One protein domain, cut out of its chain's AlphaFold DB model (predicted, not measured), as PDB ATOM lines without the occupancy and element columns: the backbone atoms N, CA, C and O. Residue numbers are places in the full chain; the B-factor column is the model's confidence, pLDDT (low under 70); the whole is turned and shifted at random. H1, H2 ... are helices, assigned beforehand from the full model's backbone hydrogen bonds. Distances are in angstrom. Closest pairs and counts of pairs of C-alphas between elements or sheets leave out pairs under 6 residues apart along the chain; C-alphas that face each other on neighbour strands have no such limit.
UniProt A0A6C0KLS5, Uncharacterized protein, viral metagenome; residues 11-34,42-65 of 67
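What this domain is: This is residues 11 to 34 and 42 to 65 of the 67 residues of an uncharacterized protein of viral metagenome (UniProt A0A6C0KLS5). This is a flat, thinly connected group of four helices, with the longest, H2, along one side, the short H3 set between H2 and H4, and the short H1 joined to the beginning of H2 by a tight link. From H3 a long loop, residues 48 to 61, runs out and folds back to H4. The printed part has 48 residues with four named helices, in the order H1, H2, H3, H4, and no named strand; 27 of the residues are in the helices, and the class is all helix. The whole is compact, with a radius of gyration of the C-alphas of 10.2 A, and its C-alphas span 27 by 27 by 11 A along the three main axes.

Where its parts are: H2, the longest helix, holds residues 21 to 32 and is 16.5 A long from C-alpha 21 at (163.004, 211.052, 198.071) to C-alpha 32 at (178.397, 205.121, 197.297). Before it stands H1, residues 11 to 15, 6.4 A long, beginning with C-alpha 11 at (159.382, 216.380, 190.811). H3 holds residues 42 to 47 and is 8.6 A long. H4, residues 62 to 65, is 5.1 A long and ends with C-alpha 65 at (165.519, 218.150, 181.765).

How they stand to each other: H2 and H3 only just touch, with 3 pairs of C-alphas within 8 A; the closest C-alphas, those of Glu 28 and Leu 45, are 7.1 A apart. Their lines stand at a steep tilt of 69 degrees, only just short of about perpendicular, and they run opposite ways. H1 and H2 only just touch, with 3 pairs within 8 A, and H2 does so with residues 21 to 24 alone; the closest C-alphas are those of Val 13 and Leu 21, 6.1 A apart. H3 and H4 also only just touch, with 3 pairs within 8 A, the closest being the C-alphas of Ser 47 and Tyr 64 at 7.3 A. H1 and H4 are close but not clearly touching, with the C-alphas of Arg 12 and Tyr 64 the closest at 5.9 A. H1 and H3 are near each other, with 5 pairs of C-alphas within 10 A, while H2 and H4 are apart. In H1, H2 and H3 every O i to N i+4 pair is within hydrogen-bond range; H4 is too short for such a pair, and its one O i to N i+3 pair is within range.

The domain as a whole: The two C-alphas farthest apart, those of Gln 33 and Lys 65, are 27.5 A apart. Residues 35 to 41 are not printed, and C-alphas 34 and 42 are 11.7 A apart across this cut, which lies in the link from H2 to H3. The link from H3 to H4, of 14 residues, is long. The mean pLDDT of the printed part is 89.7, and no printed residue is under 70.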
ATOM      1  N   ARG A  11     160.027 216.667 192.107       88.12
ATOM      2  CA  ARG A  11     159.382 216.380 190.811       88.12
ATOM      3  C   ARG A  11     160.114 215.286 190.030       88.12
ATOM      4  O   ARG A  11     159.493 214.338 189.545       88.12
ATOM      5  N   ARG A  12     161.447 215.373 189.947       89.56
ATOM      6  CA  ARG A  12     162.276 214.364 189.259       89.56
ATOM      7  C   ARG A  12     162.200 213.016 189.956       89.56
ATOM      8  O   ARG A  12     162.034 211.996 189.292       89.56
ATOM      9  N   VAL A  13     162.252 213.010 191.286       89.75
ATOM     10  CA  VAL A  13     162.150 211.778 192.066       89.75
ATOM     11  C   VAL A  13     160.781 211.114 191.906       89.75
ATOM     12  O   VAL A  13     160.735 209.901 191.700       89.75
ATOM     13  N   MET A  14     159.685 211.874 191.906       88.94
ATOM     14  CA  MET A  14     158.339 211.325 191.695       88.94
ATOM     15  C   MET A  14     158.167 210.677 190.312       88.94
ATOM     16  O   MET A  14     157.502 209.646 190.194       88.94
ATOM     17  N   LYS A  15     158.811 211.229 189.270       88.38
ATOM     18  CA  LYS A  15     158.824 210.655 187.905       88.38
ATOM     19  C   LYS A  15     159.812 209.486 187.743       88.38
ATOM     20  O   LYS A  15     159.791 208.761 186.741       88.38
ATOM     21  N   SER A  16     160.716 209.309 188.701       88.06
ATOM     22  CA  SER A  16     161.677 208.207 188.740       88.06
ATOM     23  C   SER A  16     161.032 206.931 189.317       88.06
ATOM     24  O   SER A  16     160.027 207.014 190.026       88.06
ATOM     25  N   PRO A  17     161.617 205.741 189.092       88.00
ATOM     26  CA  PRO A  17     161.123 204.496 189.689       88.00
ATOM     27  C   PRO A  17     161.209 204.479 191.223       88.00
ATOM     28  O   PRO A  17     160.587 203.630 191.853       88.00
ATOM     29  N   PHE A  18     161.947 205.409 191.842       91.31
ATOM     30  CA  PHE A  18     162.014 205.514 193.299       91.31
ATOM     31  C   PHE A  18     160.716 206.035 193.911       91.31
ATOM     32  O   PHE A  18     160.415 205.662 195.041       91.31
ATOM     33  N   ARG A  19     159.955 206.866 193.177       88.31
ATOM     34  CA  ARG A  19     158.713 207.549 193.592       88.31
ATOM     35  C   ARG A  19     158.850 208.514 194.780       88.31
ATOM     36  O   ARG A  19     158.184 209.541 194.787       88.31
ATOM     37  N   THR A  20     159.726 208.234 195.745       92.69
ATOM     38  CA  THR A  20     159.944 209.026 196.961       92.69
ATOM     39  C   THR A  20     161.417 209.380 197.163       92.69
ATOM     40  O   THR A  20     162.327 208.648 196.756       92.69
ATOM     41  N   LEU A  21     161.658 210.529 197.807       91.25
ATOM     42  CA  LEU A  21     163.004 211.052 198.071       91.25
ATOM     43  C   LEU A  21     163.821 210.105 198.954       91.25
ATOM     44  O   LEU A  21     164.991 209.861 198.675       91.25
ATOM     45  N   GLU A  22     163.177 209.529 199.964       93.00
ATOM     46  CA  GLU A  22     163.732 208.526 200.875       93.00
ATOM     47  C   GLU A  22     164.353 207.348 200.112       93.00
ATOM     48  O   GLU A  22     165.530 207.023 200.285       93.00
ATOM     49  N   ARG A  23     163.596 206.747 199.182       92.50
ATOM     50  CA  ARG A  23     164.064 205.601 198.385       92.50
ATOM     51  C   ARG A  23     165.198 205.991 197.443       92.50
ATOM     52  O   ARG A  23     166.144 205.220 197.280       92.50
ATOM     53  N   ALA A  24     165.133 207.187 196.859       93.25
ATOM     54  CA  ALA A  24     166.182 207.694 195.981       93.25
ATOM     55  C   ALA A  24     167.495 207.943 196.747       93.25
ATOM     56  O   ALA A  24     168.560 207.517 196.297       93.25
ATOM     57  N   LYS A  25     167.421 208.556 197.936       93.69
ATOM     58  CA  LYS A  25     168.568 208.765 198.837       93.69
ATOM     59  C   LYS A  25     169.142 207.446 199.346       93.69
ATOM     60  O   LYS A  25     170.358 207.277 199.360       93.69
ATOM     61  N   ALA A  26     168.293 206.489 199.717       94.19
ATOM     62  CA  ALA A  26     168.739 205.166 200.142       94.19
ATOM     63  C   ALA A  26     169.506 204.438 199.025       94.19
ATOM     64  O   ALA A  26     170.543 203.829 199.290       94.19
ATOM     65  N   ALA A  27     169.031 204.526 197.777       93.88
ATOM     66  CA  ALA A  27     169.718 203.954 196.621       93.88
ATOM     67  C   ALA A  27     171.046 204.668 196.324       93.88
ATOM     68  O   ALA A  27     172.056 204.008 196.095       93.88
ATOM     69  N   GLU A  28     171.077 206.000 196.389       93.69
ATOM     70  CA  GLU A  28     172.310 206.781 196.253       93.69
ATOM     71  C   GLU A  28     173.349 206.392 197.314       93.69
ATOM     72  O   GLU A  28     174.507 206.133 196.991       93.69
ATOM     73  N   ARG A  29     172.931 206.265 198.577       94.38
ATOM     74  CA  ARG A  29     173.807 205.828 199.669       94.38
ATOM     75  C   ARG A  29     174.357 204.426 199.423       94.38
ATOM     76  O   ARG A  29     175.554 204.214 199.572       94.38
ATOM     77  N   LYS A  30     173.506 203.477 199.017       94.62
ATOM     78  CA  LYS A  30     173.936 202.112 198.669       94.62
ATOM     79  C   LYS A  30     174.965 202.118 197.535       94.62
ATOM     80  O   LYS A  30     175.962 201.416 197.645       94.62
ATOM     81  N   PHE A  31     174.764 202.942 196.504       93.12
ATOM     82  CA  PHE A  31     175.724 203.092 195.407       93.12
ATOM     83  C   PHE A  31     177.095 203.572 195.899       93.12
ATOM     84  O   PHE A  31     178.105 202.965 195.558       93.12
ATOM     85  N   HIS A  32     177.138 204.612 196.736       90.19
ATOM     86  CA  HIS A  32     178.397 205.121 197.297       90.19
ATOM     87  C   HIS A  32     179.076 204.132 198.258       90.19
ATOM     88  O   HIS A  32     180.293 204.137 198.375       90.19
ATOM     89  N   GLN A  33     178.306 203.253 198.900       93.62
ATOM     90  CA  GLN A  33     178.826 202.146 199.709       93.62
ATOM     91  C   GLN A  33     179.315 200.949 198.870       93.62
ATOM     92  O   GLN A  33     179.636 199.910 199.439       93.62
ATOM     93  N   GLY A  34     179.297 201.034 197.534       92.44
ATOM     94  CA  GLY A  34     179.661 199.922 196.650       92.44
ATOM     95  C   GLY A  34     178.636 198.782 196.618       92.44
ATOM     96  O   GLY A  34     178.914 197.715 196.078       92.44
ATOM     97  N   ARG A  42     170.321 202.370 189.145       93.50
ATOM     98  CA  ARG A  42     171.580 202.969 188.690       93.50
ATOM     99  C   ARG A  42     171.356 203.895 187.496       93.50
ATOM    100  O   ARG A  42     171.805 205.037 187.518       93.50
ATOM    101  N   SER A  43     170.626 203.435 186.482       92.25
ATOM    102  CA  SER A  43     170.295 204.234 185.295       92.25
ATOM    103  C   SER A  43     169.474 205.480 185.655       92.25
ATOM    104  O   SER A  43     169.739 206.581 185.163       92.25
ATOM    105  N   SER A  44     168.540 205.343 186.600       91.75
ATOM    106  CA  SER A  44     167.737 206.468 187.087       91.75
ATOM    107  C   SER A  44     168.566 207.495 187.855       91.75
ATOM    108  O   SER A  44     168.426 208.684 187.593       91.75
ATOM    109  N   LEU A  45     169.456 207.071 188.759       92.38
ATOM    110  CA  LEU A  45     170.344 207.985 189.487       92.38
ATOM    111  C   LEU A  45     171.312 208.718 188.545       92.38
ATOM    112  O   LEU A  45     171.513 209.919 188.720       92.38
ATOM    113  N   LYS A  46     171.857 208.034 187.525       92.31
ATOM    114  CA  LYS A  46     172.678 208.674 186.476       92.31
ATOM    115  C   LYS A  46     171.881 209.746 185.746       92.31
ATOM    116  O   LYS A  46     172.325 210.878 185.614       92.31
ATOM    117  N   SER A  47     170.671 209.396 185.317       91.12
ATOM    118  CA  SER A  47     169.794 210.299 184.572       91.12
ATOM    119  C   SER A  47     169.276 211.467 185.414       91.12
ATOM    120  O   SER A  47     168.918 212.497 184.859       91.12
ATOM    121  N   MET A  48     169.240 211.347 186.741       90.38
ATOM    122  CA  MET A  48     168.932 212.460 187.647       90.38
ATOM    123  C   MET A  48     170.170 213.300 188.011       90.38
ATOM    124  O   MET A  48     170.048 214.224 188.811       90.38
ATOM    125  N   GLY A  49     171.354 212.981 187.476       91.06
ATOM    126  CA  GLY A  49     172.609 213.656 187.822       91.06
ATOM    127  C   GLY A  49     173.009 213.476 189.288       91.06
ATOM    128  O   GLY A  49     173.629 214.361 189.876       91.06
ATOM    129  N   ARG A  50     172.609 212.355 189.903       91.94
ATOM    130  CA  ARG A  50     172.911 212.021 191.304       91.94
ATOM    131  C   ARG A  50     174.155 211.160 191.452       91.94
ATOM    132  O   ARG A  50     174.839 211.254 192.462       91.94
ATOM    133  N   ILE A  51     174.460 210.360 190.439       90.75
ATOM    134  CA  ILE A  51     175.714 209.612 190.337       90.75
ATOM    135  C   ILE A  51     176.350 209.908 188.976       90.75
ATOM    136  O   ILE A  51     175.608 210.199 188.029       90.75
ATOM    137  N   PRO A  52     177.683 209.824 188.857       90.38
ATOM    138  CA  PRO A  52     178.356 210.152 187.613       90.38
ATOM    139  C   PRO A  52     178.029 209.129 186.517       90.38
ATOM    140  O   PRO A  52     177.757 207.942 186.769       90.38
ATOM    141  N   ARG A  53     178.057 209.591 185.267       87.38
ATOM    142  CA  ARG A  53     178.054 208.721 184.084       87.38
ATOM    143  C   ARG A  53     179.414 208.029 183.936       87.38
ATOM    144  O   ARG A  53     180.332 208.274 184.708       87.38
ATOM    145  N   ALA A  54     179.537 207.125 182.961       83.94
ATOM    146  CA  ALA A  54     180.811 206.437 182.701       83.94
ATOM    147  C   ALA A  54     181.946 207.421 182.352       83.94
ATOM    148  O   ALA A  54     183.100 207.158 182.648       83.94
ATOM    149  N   THR A  55     181.580 208.574 181.794       82.56
ATOM    150  CA  THR A  55     182.443 209.714 181.465       82.56
ATOM    151  C   THR A  55     182.807 210.590 182.669       82.56
ATOM    152  O   THR A  55     183.503 211.581 182.498       82.56
ATOM    153  N   GLY A  56     182.292 210.302 183.870       81.69
ATOM    154  CA  GLY A  56     182.477 211.141 185.059       81.69
ATOM    155  C   GLY A  56     181.513 212.329 185.173       81.69
ATOM    156  O   GLY A  56     181.404 212.918 186.242       81.69
ATOM    157  N   SER A  57     180.746 212.654 184.126       84.81
ATOM    158  CA  SER A  57     179.845 213.815 184.120       84.81
ATOM    159  C   SER A  57     178.546 213.598 184.914       84.81
ATOM    160  O   SER A  57     177.968 212.502 184.923       84.81
ATOM    161  N   TYR A  58     178.045 214.670 185.541       87.12
ATOM    162  CA  TYR A  58     176.724 214.722 186.175       87.12
ATOM    163  C   TYR A  58     175.744 215.488 185.285       87.12
ATOM    164  O   TYR A  58     175.739 216.716 185.244       87.12
ATOM    165  N   GLU A  59     174.890 214.759 184.565       86.25
ATOM    166  CA  GLU A  59     173.990 215.348 183.567       86.25
ATOM    167  C   GLU A  59     172.577 214.784 183.674       86.25
ATOM    168  O   GLU A  59     172.379 213.561 183.737       86.25
ATOM    169  N   LEU A  60     171.583 215.678 183.620       87.00
ATOM    170  CA  LEU A  60     170.182 215.283 183.522       87.00
ATOM    171  C   LEU A  60     169.931 214.594 182.184       87.00
ATOM    172  O   LEU A  60     170.195 215.149 181.121       87.00
ATOM    173  N   GLY A  61     169.381 213.386 182.240       84.19
ATOM    174  CA  GLY A  61     168.795 212.754 181.065       84.19
ATOM    175  C   GLY A  61     167.545 213.508 180.622       84.19
ATOM    176  O   GLY A  61     166.856 214.105 181.452       84.19
ATOM    177  N   ASP A  62     167.218 213.436 179.334       85.31
ATOM    178  CA  ASP A  62     166.100 214.160 178.710       85.31
ATOM    179  C   ASP A  62     164.768 213.979 179.445       85.31
ATOM    180  O   ASP A  62     164.008 214.930 179.611       85.31
ATOM    181  N   LYS A  63     164.547 212.799 180.041       81.38
ATOM    182  CA  LYS A  63     163.391 212.507 180.907       81.38
ATOM    183  C   LYS A  63     163.167 213.541 182.029       81.38
ATOM    184  O   LYS A  63     162.015 213.743 182.439       81.38
ATOM    185  N   TYR A  64     164.244 214.139 182.542       85.81
ATOM    186  CA  TYR A  64     164.270 215.028 183.706       85.81
ATOM    187  C   TYR A  64     164.702 216.468 183.392       85.81
ATOM    188  O   TYR A  64     164.675 217.287 184.307       85.81
ATOM    189  N   LYS A  65     165.102 216.787 182.151       82.00
ATOM    190  CA  LYS A  65     165.519 218.150 181.765       82.00
ATOM    191  C   LYS A  65     164.374 219.163 181.873       82.00
ATOM    192  O   LYS A  65     164.600 220.280 182.314       82.00
TER     193      LYS A  65